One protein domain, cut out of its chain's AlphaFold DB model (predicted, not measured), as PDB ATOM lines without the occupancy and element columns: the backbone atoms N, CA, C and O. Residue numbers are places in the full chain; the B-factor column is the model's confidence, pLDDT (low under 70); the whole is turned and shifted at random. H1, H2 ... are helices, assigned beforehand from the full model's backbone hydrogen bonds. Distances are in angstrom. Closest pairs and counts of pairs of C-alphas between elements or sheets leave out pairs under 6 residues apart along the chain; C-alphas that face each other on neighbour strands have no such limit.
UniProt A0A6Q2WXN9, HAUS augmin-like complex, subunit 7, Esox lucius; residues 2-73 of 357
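AT A GLANCE: This is residues 2 to 73 of the 357 residues of the protein "HAUS augmin-like complex, subunit 7" of Esox lucius (UniProt A0A6Q2WXN9). Five helices follow one another round a loosely joined ring, with H2 and H3 as a hairpin on one side and the longest helix, H5, on the other, its residues 65 to 69 back at H1. The printed part has 72 residues, all helix in class, with no named strand. It is compact, with a radius of gyration of the C-alphas of 12.0 A and spans of 31 by 31 by 17 A.

IN THESE COORDINATES: H1, residues 2 to 8, begins at C-alpha 2 (400.267, 318.112, 731.981). H2 is residues 11 to 19, H3 24 to 37 (20.2 A), H4 46 to 50. H5, residues 55 to 70, 22.6 A, ends at C-alpha 70 (398.973, 311.152, 717.665).

HOW THE PARTS SIT: H1 and H2 only just touch, with 3 pairs of C-alphas within 8 A, and only at the corner (Tyr 6 and Leu 12 closest, 6.5 A). H2 and H3, a helical hairpin, only just touch, with 3 such pairs (Leu 19 and Leu 27 closest, 6.0 A), at a shallow tilt of 22 degrees, opposite ways. H3 touches H4 with residues 28 to 32 alone (Ala 32 and Leu 46 closest, 6.1 A). H5 touches H1 with residues 65 to 69 alone (Ile 8 and Val 69 closest, 6.3 A). H3 and H5 are apart. Every O i to N i+4 pair is within hydrogen-bond range in H1, H3, H4 and H5; H2 has 4 of 5.

THE WHOLE: The C-alphas farthest apart, of Glu 23 and Ala 73, are 34.6 A apart. The printed part has no cut and no long link. The model's pLDDT is under 70 in residues 2 to 24 and 68 to 73.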
ATOM      1  N   PHE A   2     399.489 319.073 731.171       55.75
ATOM      2  CA  PHE A   2     400.267 318.112 731.981       55.75
ATOM      3  C   PHE A   2     400.032 316.626 731.669       55.75
ATOM      4  O   PHE A   2     400.988 315.876 731.514       55.75
ATOM      5  N   ILE A   3     398.771 316.214 731.520       59.69
ATOM      6  CA  ILE A   3     398.410 314.821 731.205       59.69
ATOM      7  C   ILE A   3     398.912 314.415 729.804       59.69
ATOM      8  O   ILE A   3     399.385 313.302 729.609       59.69
ATOM      9  N   LEU A   4     398.876 315.338 728.838       62.78
ATOM     10  CA  LEU A   4     399.348 315.089 727.471       62.78
ATOM     11  C   LEU A   4     400.880 315.018 727.404       62.78
ATOM     12  O   LEU A   4     401.419 314.176 726.699       62.78
ATOM     13  N   LEU A   5     401.587 315.844 728.182       62.44
ATOM     14  CA  LEU A   5     403.054 315.803 728.267       62.44
ATOM     15  C   LEU A   5     403.558 314.529 728.964       62.44
ATOM     16  O   LEU A   5     404.573 313.972 728.557       62.44
ATOM     17  N   TYR A   6     402.814 314.023 729.953       62.50
ATOM     18  CA  TYR A   6     403.095 312.745 730.613       62.50
ATOM     19  C   TYR A   6     403.080 311.562 729.631       62.50
ATOM     20  O   TYR A   6     403.908 310.657 729.720       62.50
ATOM     21  N   ARG A   7     402.170 311.604 728.651       59.72
ATOM     22  CA  ARG A   7     402.038 310.607 727.577       59.72
ATOM     23  C   ARG A   7     403.204 310.622 726.582       59.72
ATOM     24  O   ARG A   7     403.551 309.569 726.062       59.72
ATOM     25  N   ILE A   8     403.799 311.786 726.318       63.44
ATOM     26  CA  ILE A   8     404.894 311.933 725.343       63.44
ATOM     27  C   ILE A   8     406.227 311.441 725.927       63.44
ATOM     28  O   ILE A   8     407.044 310.885 725.198       63.44
ATOM     29  N   CYS A   9     406.459 311.613 727.234       61.00
ATOM     30  CA  CYS A   9     407.709 311.198 727.867       61.00
ATOM     31  C   CYS A   9     407.503 310.741 729.327       61.00
ATOM     32  O   CYS A   9     407.385 311.579 730.225       61.00
ATOM     33  N   PRO A  10     407.550 309.424 729.614       62.16
ATOM     34  CA  PRO A  10     407.441 308.894 730.977       62.16
ATOM     35  C   PRO A  10     408.560 309.383 731.909       62.16
ATOM     36  O   PRO A  10     408.353 309.513 733.116       62.16
ATOM     37  N   CYS A  11     409.737 309.710 731.362       56.62
ATOM     38  CA  CYS A  11     410.897 310.242 732.092       56.62
ATOM     39  C   CYS A  11     410.596 311.598 732.755       56.62
ATOM     40  O   CYS A  11     411.203 311.966 733.763       56.62
ATOM     41  N   LEU A  12     409.628 312.334 732.201       63.47
ATOM     42  CA  LEU A  12     409.188 313.633 732.695       63.47
ATOM     43  C   LEU A  12     408.477 313.519 734.051       63.47
ATOM     44  O   LEU A  12     408.483 314.470 734.826       63.47
ATOM     45  N   SER A  13     407.938 312.342 734.388       61.34
ATOM     46  CA  SER A  13     407.337 312.067 735.698       61.34
ATOM     47  C   SER A  13     408.346 312.197 736.843       61.34
ATOM     48  O   SER A  13     408.052 312.848 737.844       61.34
ATOM     49  N   GLN A  14     409.560 311.663 736.680       64.62
ATOM     50  CA  GLN A  14     410.614 311.734 737.696       64.62
ATOM     51  C   GLN A  14     411.101 313.176 737.885       64.62
ATOM     52  O   GLN A  14     411.283 313.628 739.018       64.62
ATOM     53  N   ARG A  15     411.229 313.930 736.783       62.97
ATOM     54  CA  ARG A  15     411.593 315.355 736.816       62.97
ATOM     55  C   ARG A  15     410.493 316.217 737.443       62.97
ATOM     56  O   ARG A  15     410.787 317.014 738.328       62.97
ATOM     57  N   LEU A  16     409.225 316.016 737.076       63.44
ATOM     58  CA  LEU A  16     408.094 316.760 737.646       63.44
ATOM     59  C   LEU A  16     407.863 316.456 739.126       63.44
ATOM     60  O   LEU A  16     407.554 317.372 739.882       63.44
ATOM     61  N   VAL A  17     408.025 315.205 739.567       64.94
ATOM     62  CA  VAL A  17     407.922 314.850 740.994       64.94
ATOM     63  C   VAL A  17     409.039 315.520 741.799       64.94
ATOM     64  O   VAL A  17     408.776 316.026 742.889       64.94
ATOM     65  N   SER A  18     410.251 315.617 741.239       64.06
ATOM     66  CA  SER A  18     411.369 316.351 741.850       64.06
ATOM     67  C   SER A  18     411.184 317.874 741.860       64.06
ATOM     68  O   SER A  18     411.802 318.544 742.684       64.06
ATOM     69  N   LEU A  19     410.390 318.430 740.940       58.31
ATOM     70  CA  LEU A  19     410.171 319.874 740.784       58.31
ATOM     71  C   LEU A  19     408.887 320.367 741.455       58.31
ATOM     72  O   LEU A  19     408.797 321.543 741.780       58.31
ATOM     73  N   ARG A  20     407.922 319.482 741.737       57.22
ATOM     74  CA  ARG A  20     406.691 319.805 742.484       57.22
ATOM     75  C   ARG A  20     406.983 320.265 743.926       57.22
ATOM     76  O   ARG A  20     406.109 320.839 744.563       57.22
ATOM     77  N   SER A  21     408.196 320.028 744.438       54.16
ATOM     78  CA  SER A  21     408.688 320.539 745.727       54.16
ATOM     79  C   SER A  21     409.419 321.890 745.638       54.16
ATOM     80  O   SER A  21     409.777 322.445 746.675       54.16
ATOM     81  N   LYS A  22     409.642 322.424 744.430       56.72
ATOM     82  CA  LYS A  22     410.209 323.757 744.169       56.72
ATOM     83  C   LYS A  22     409.123 324.714 743.668       56.72
ATOM     84  O   LYS A  22     408.041 324.285 743.279       56.72
ATOM     85  N   GLU A  23     409.410 326.015 743.733       63.62
ATOM     86  CA  GLU A  23     408.485 327.090 743.351       63.62
ATOM     87  C   GLU A  23     407.799 326.861 741.987       63.62
ATOM     88  O   GLU A  23     408.419 326.324 741.062       63.62
ATOM     89  N   PRO A  24     406.533 327.301 741.832       65.38
ATOM     90  CA  PRO A  24     405.729 327.079 740.625       65.38
ATOM     91  C   PRO A  24     406.369 327.651 739.350       65.38
ATOM     92  O   PRO A  24     406.177 327.099 738.265       65.38
ATOM     93  N   ASP A  25     407.177 328.702 739.486       70.06
ATOM     94  CA  ASP A  25     407.866 329.344 738.369       70.06
ATOM     95  C   ASP A  25     408.965 328.442 737.786       70.06
ATOM     96  O   ASP A  25     409.071 328.313 736.564       70.06
ATOM     97  N   ALA A  26     409.686 327.695 738.631       75.75
ATOM     98  CA  ALA A  26     410.699 326.735 738.186       75.75
ATOM     99  C   ALA A  26     410.083 325.573 737.385       75.75
ATOM    100  O   ALA A  26     410.660 325.100 736.407       75.75
ATOM    101  N   LEU A  27     408.879 325.138 737.765       77.94
ATOM    102  CA  LEU A  27     408.147 324.099 737.043       77.94
ATOM    103  C   LEU A  27     407.654 324.599 735.679       77.94
ATOM    104  O   LEU A  27     407.713 323.859 734.699       77.94
ATOM    105  N   SER A  28     407.196 325.849 735.592       81.06
ATOM    106  CA  SER A  28     406.776 326.433 734.314       81.06
ATOM    107  C   SER A  28     407.941 326.594 733.329       81.06
ATOM    108  O   SER A  28     407.772 326.325 732.141       81.06
ATOM    109  N   GLN A  29     409.134 326.929 733.827       83.12
ATOM    110  CA  GLN A  29     410.344 327.069 733.020       83.12
ATOM    111  C   GLN A  29     410.843 325.720 732.478       83.12
ATOM    112  O   GLN A  29     411.200 325.613 731.309       83.12
ATOM    113  N   GLU A  30     410.787 324.664 733.288       79.31
ATOM    114  CA  GLU A  30     411.127 323.297 732.863       79.31
ATOM    115  C   GLU A  30     410.137 322.740 731.832       79.31
ATOM    116  O   GLU A  30     410.524 322.067 730.878       79.31
ATOM    117  N   LEU A  31     408.851 323.071 731.961       80.94
ATOM    118  CA  LEU A  31     407.858 322.730 730.940       80.94
ATOM    119  C   LEU A  31     408.054 323.521 729.645       80.94
ATOM    120  O   LEU A  31     407.787 322.974 728.578       80.94
ATOM    121  N   ALA A  32     408.518 324.772 729.721       84.19
ATOM    122  CA  ALA A  32     408.862 325.568 728.544       84.19
ATOM    123  C   ALA A  32     410.102 325.002 727.834       84.19
ATOM    124  O   ALA A  32     410.092 324.858 726.614       84.19
ATOM    125  N   LEU A  33     411.126 324.583 728.589       82.69
ATOM    126  CA  LEU A  33     412.290 323.864 728.055       82.69
ATOM    127  C   LEU A  33     411.877 322.559 727.371       82.69
ATOM    128  O   LEU A  33     412.289 322.286 726.248       82.69
ATOM    129  N   PHE A  34     411.001 321.779 728.001       79.81
ATOM    130  CA  PHE A  34     410.486 320.560 727.385       79.81
ATOM    131  C   PHE A  34     409.630 320.850 726.141       79.81
ATOM    132  O   PHE A  34     409.716 320.147 725.136       79.81
ATOM    133  N   GLY A  35     408.831 321.918 726.168       82.38
ATOM    134  CA  GLY A  35     408.110 322.408 724.995       82.38
ATOM    135  C   GLY A  35     409.049 322.798 723.849       82.38
ATOM    136  O   GLY A  35     408.735 322.516 722.694       82.38
ATOM    137  N   GLN A  36     410.222 323.356 724.156       83.00
ATOM    138  CA  GLN A  36     411.270 323.659 723.180       83.00
ATOM    139  C   GLN A  36     411.932 322.401 722.617       83.00
ATOM    140  O   GLN A  36     412.141 322.325 721.406       83.00
ATOM    141  N   GLU A  37     412.215 321.398 723.453       81.75
ATOM    142  CA  GLU A  37     412.716 320.094 722.992       81.75
ATOM    143  C   GLU A  37     411.737 319.435 722.007       81.75
ATOM    144  O   GLU A  37     412.153 318.841 721.013       81.75
ATOM    145  N   LEU A  38     410.432 319.602 722.239       78.31
ATOM    146  CA  LEU A  38     409.372 319.136 721.341       78.31
ATOM    147  C   LEU A  38     409.093 320.077 720.157       78.31
ATOM    148  O   LEU A  38     408.200 319.793 719.359       78.31
ATOM    149  N   MET A  39     409.827 321.187 720.033       82.06
ATOM    150  CA  MET A  39     409.613 322.238 719.029       82.06
ATOM    151  C   MET A  39     408.181 322.815 719.021       82.06
ATOM    152  O   MET A  39     407.683 323.245 717.980       82.06
ATOM    153  N   LEU A  40     407.511 322.830 720.178       82.62
ATOM    154  CA  LEU A  40     406.149 323.349 720.359       82.62
ATOM    155  C   LEU A  40     406.130 324.818 720.806       82.62
ATOM    156  O   LEU A  40     405.225 325.563 720.438       82.62
ATOM    157  N   CYS A  41     407.102 325.242 721.615       86.94
ATOM    158  CA  CYS A  41     407.224 326.622 722.098       86.94
ATOM    159  C   CYS A  41     408.681 326.976 722.436       86.94
ATOM    160  O   CYS A  41     409.533 326.095 722.509       86.94
ATOM    161  N   GLY A  42     408.992 328.261 722.613       84.75
ATOM    162  CA  GLY A  42     410.309 328.719 723.068       84.75
ATOM    163  C   GLY A  42     410.495 328.623 724.588       84.75
ATOM    164  O   GLY A  42     409.537 328.421 725.333       84.75
ATOM    165  N   THR A  43     411.727 328.835 725.066       82.25
ATOM    166  CA  THR A  43     412.041 328.915 726.511       82.25
ATOM    167  C   THR A  43     411.346 330.065 727.216       82.25
ATOM    168  O   THR A  43     411.086 329.980 728.411       82.25
ATOM    169  N   ASP A  44     411.059 331.131 726.472       85.00
ATOM    170  CA  ASP A  44     410.494 332.374 726.995       85.00
ATOM    171  C   ASP A  44     408.956 332.370 726.941       85.00
ATOM    172  O   ASP A  44     408.301 333.269 727.469       85.00
ATOM    173  N   ASP A  45     408.362 331.323 726.359       86.12
ATOM    174  CA  ASP A  45     406.918 331.169 726.171       86.12
ATOM    175  C   ASP A  45     406.220 330.594 727.417       86.12
ATOM    176  O   ASP A  45     405.390 329.680 727.357       86.12
ATOM    177  N   LEU A  46     406.544 331.145 728.590       84.62
ATOM    178  CA  LEU A  46     405.916 330.745 729.851       84.62
ATOM    179  C   LEU A  46     404.421 331.089 729.864       84.62
ATOM    180  O   LEU A  46     403.640 330.438 730.559       84.62
ATOM    181  N   ASP A  47     403.991 332.086 729.090       85.94
ATOM    182  CA  ASP A  47     402.587 332.468 728.935       85.94
ATOM    183  C   ASP A  47     401.746 331.348 728.297       85.94
ATOM    184  O   ASP A  47     400.601 331.141 728.709       85.94
ATOM    185  N   LEU A  48     402.321 330.578 727.366       86.06
ATOM    186  CA  LEU A  48     401.688 329.401 726.764       86.06
ATOM    187  C   LEU A  48     401.540 328.257 727.771       86.06
ATOM    188  O   LEU A  48     400.471 327.652 727.881       86.06
ATOM    189  N   ILE A  49     402.578 328.003 728.567       84.75
ATOM    190  CA  ILE A  49     402.578 326.956 729.601       84.75
ATOM    191  C   ILE A  49     401.618 327.302 730.750       84.75
ATOM    192  O   ILE A  49     400.906 326.436 731.262       84.75
ATOM    193  N   THR A  50     401.567 328.577 731.142       82.19
ATOM    194  CA  THR A  50     400.726 329.075 732.245       82.19
ATOM    195  C   THR A  50     399.294 329.415 731.826       82.19
ATOM    196  O   THR A  50     398.467 329.721 732.686       82.19
ATOM    197  N   GLY A  51     398.971 329.350 730.529       83.44
ATOM    198  CA  GLY A  51     397.631 329.631 730.005       83.44
ATOM    199  C   GLY A  51     397.255 331.114 729.999       83.44
ATOM    200  O   GLY A  51     396.070 331.444 730.018       83.44
ATOM    201  N   ARG A  52     398.250 332.007 730.002       82.25
ATOM    202  CA  ARG A  52     398.076 333.467 729.919       82.25
ATOM    203  C   ARG A  52     398.217 334.012 728.497       82.25
ATOM    204  O   ARG A  52     397.944 335.191 728.279       82.25
ATOM    205  N   ALA A  53     398.638 333.179 727.547       87.00
ATOM    206  CA  ALA A  53     398.713 333.547 726.140       87.00
ATOM    207  C   ALA A  53     397.324 333.882 725.569       87.00
ATOM    208  O   ALA A  53     396.284 333.484 726.104       87.00
ATOM    209  N   CYS A  54     397.288 334.603 724.445       87.81
ATOM    210  CA  CYS A  54     396.015 334.907 723.799       87.81
ATOM    211  C   CYS A  54     395.315 333.613 723.317       87.81
ATOM    212  O   CYS A  54     395.995 332.660 722.920       87.81
ATOM    213  N   PRO A  55     393.967 333.558 723.304       85.69
ATOM    214  CA  PRO A  55     393.222 332.319 723.051       85.69
ATOM    215  C   PRO A  55     393.601 331.608 721.749       85.69
ATOM    216  O   PRO A  55     393.706 330.386 721.721       85.69
ATOM    217  N   ILE A  56     393.861 332.368 720.684       84.19
ATOM    218  CA  ILE A  56     394.268 331.828 719.380       84.19
ATOM    219  C   ILE A  56     395.619 331.111 719.495       84.19
ATOM    220  O   ILE A  56     395.756 329.976 719.052       84.19
ATOM    221  N   ARG A  57     396.600 331.741 720.149       85.75
ATOM    222  CA  ARG A  57     397.943 331.177 720.343       85.75
ATOM    223  C   ARG A  57     397.897 329.926 721.222       85.75
ATOM    224  O   ARG A  57     398.549 328.936 720.907       85.75
ATOM    225  N   GLN A  58     397.067 329.949 722.266       89.50
ATOM    226  CA  GLN A  58     396.854 328.808 723.158       89.50
ATOM    227  C   GLN A  58     396.225 327.610 722.427       89.50
ATOM    228  O   GLN A  58     396.605 326.465 722.672       89.50
ATOM    229  N   LEU A  59     395.277 327.869 721.520       84.81
ATOM    230  CA  LEU A  59     394.635 326.838 720.704       84.81
ATOM    231  C   LEU A  59     395.598 326.242 719.673       84.81
ATOM    232  O   LEU A  59     395.669 325.021 719.573       84.81
ATOM    233  N   CYS A  60     396.380 327.072 718.975       84.75
ATOM    234  CA  CYS A  60     397.404 326.589 718.043       84.75
ATOM    235  C   CYS A  60     398.447 325.712 718.751       84.75
ATOM    236  O   CYS A  60     398.798 324.644 718.256       84.75
ATOM    237  N   PHE A  61     398.897 326.118 719.939       86.88
ATOM    238  CA  PHE A  61     399.817 325.320 720.750       86.88
ATOM    239  C   PHE A  61     399.205 323.973 721.171       86.88
ATOM    240  O   PHE A  61     399.864 322.933 721.116       86.88
ATOM    241  N   LEU A  62     397.925 323.962 721.561       84.81
ATOM    242  CA  LEU A  62     397.227 322.729 721.926       84.81
ATOM    243  C   LEU A  62     397.056 321.788 720.726       84.81
ATOM    244  O   LEU A  62     397.218 320.578 720.877       84.81
ATOM    245  N   GLU A  63     396.753 322.329 719.547       83.00
ATOM    246  CA  GLU A  63     396.680 321.565 718.301       83.00
ATOM    247  C   GLU A  63     398.029 320.902 717.993       83.00
ATOM    248  O   GLU A  63     398.086 319.686 717.811       83.00
ATOM    249  N   GLN A  64     399.127 321.661 718.047       83.62
ATOM    250  CA  GLN A  64     400.478 321.130 717.852       83.62
ATOM    251  C   GLN A  64     400.811 320.029 718.871       83.62
ATOM    252  O   GLN A  64     401.277 318.954 718.489       83.62
ATOM    253  N   LEU A  65     400.485 320.227 720.152       82.44
ATOM    254  CA  LEU A  65     400.684 319.213 721.189       82.44
ATOM    255  C   LEU A  65     399.914 317.915 720.885       82.44
ATOM    256  O   LEU A  65     400.444 316.819 721.072       82.44
ATOM    257  N   LEU A  66     398.680 318.018 720.386       77.44
ATOM    258  CA  LEU A  66     397.868 316.857 720.012       77.44
ATOM    259  C   LEU A  66     398.443 316.108 718.801       77.44
ATOM    260  O   LEU A  66     398.363 314.877 718.774       77.44
ATOM    261  N   THR A  67     399.073 316.798 717.845       76.75
ATOM    262  CA  THR A  67     399.742 316.131 716.708       76.75
ATOM    263  C   THR A  67     400.926 315.266 717.150       76.75
ATOM    264  O   THR A  67     401.083 314.147 716.664       76.75
ATOM    265  N   VAL A  68     401.703 315.729 718.136       69.62
ATOM    266  CA  VAL A  68     402.827 314.968 718.710       69.62
ATOM    267  C   VAL A  68     402.328 313.720 719.442       69.62
ATOM    268  O   VAL A  68     402.913 312.646 719.314       69.62
ATOM    269  N   VAL A  69     401.202 313.824 720.154       65.19
ATOM    270  CA  VAL A  69     400.578 312.678 720.837       65.19
ATOM    271  C   VAL A  69     400.061 311.639 719.833       65.19
ATOM    272  O   VAL A  69     400.219 310.441 720.065       65.19
ATOM    273  N   GLN A  70     399.493 312.062 718.699       61.09
ATOM    274  CA  GLN A  70     398.973 311.152 717.665       61.09
ATOM    275  C   GLN A  70     400.076 310.430 716.873       61.09
ATOM    276  O   GLN A  70     399.876 309.288 716.467       61.09
ATOM    277  N   GLY A  71     401.254 311.042 716.713       51.06
ATOM    278  CA  GLY A  71     402.419 310.421 716.066       51.06
ATOM    279  C   GLY A  71     403.074 309.279 716.858       51.06
ATOM    280  O   GLY A  71     403.948 308.598 716.330       51.06
ATOM    281  N   SER A  72     402.660 309.048 718.110       46.81
ATOM    282  CA  SER A  72     403.178 307.966 718.965       46.81
ATOM    283  C   SER A  72     402.491 306.608 718.749       46.81
ATOM    284  O   SER A  72     402.963 305.589 719.255       46.81
ATOM    285  N   ALA A  73     401.394 306.564 717.983       44.44
ATOM    286  CA  ALA A  73     400.745 305.317 717.596       44.44
ATOM    287  C   ALA A  73     401.420 304.749 716.336       44.44
ATOM    288  O   ALA A  73     401.403 305.369 715.274       44.44
TER     289      ALA A  73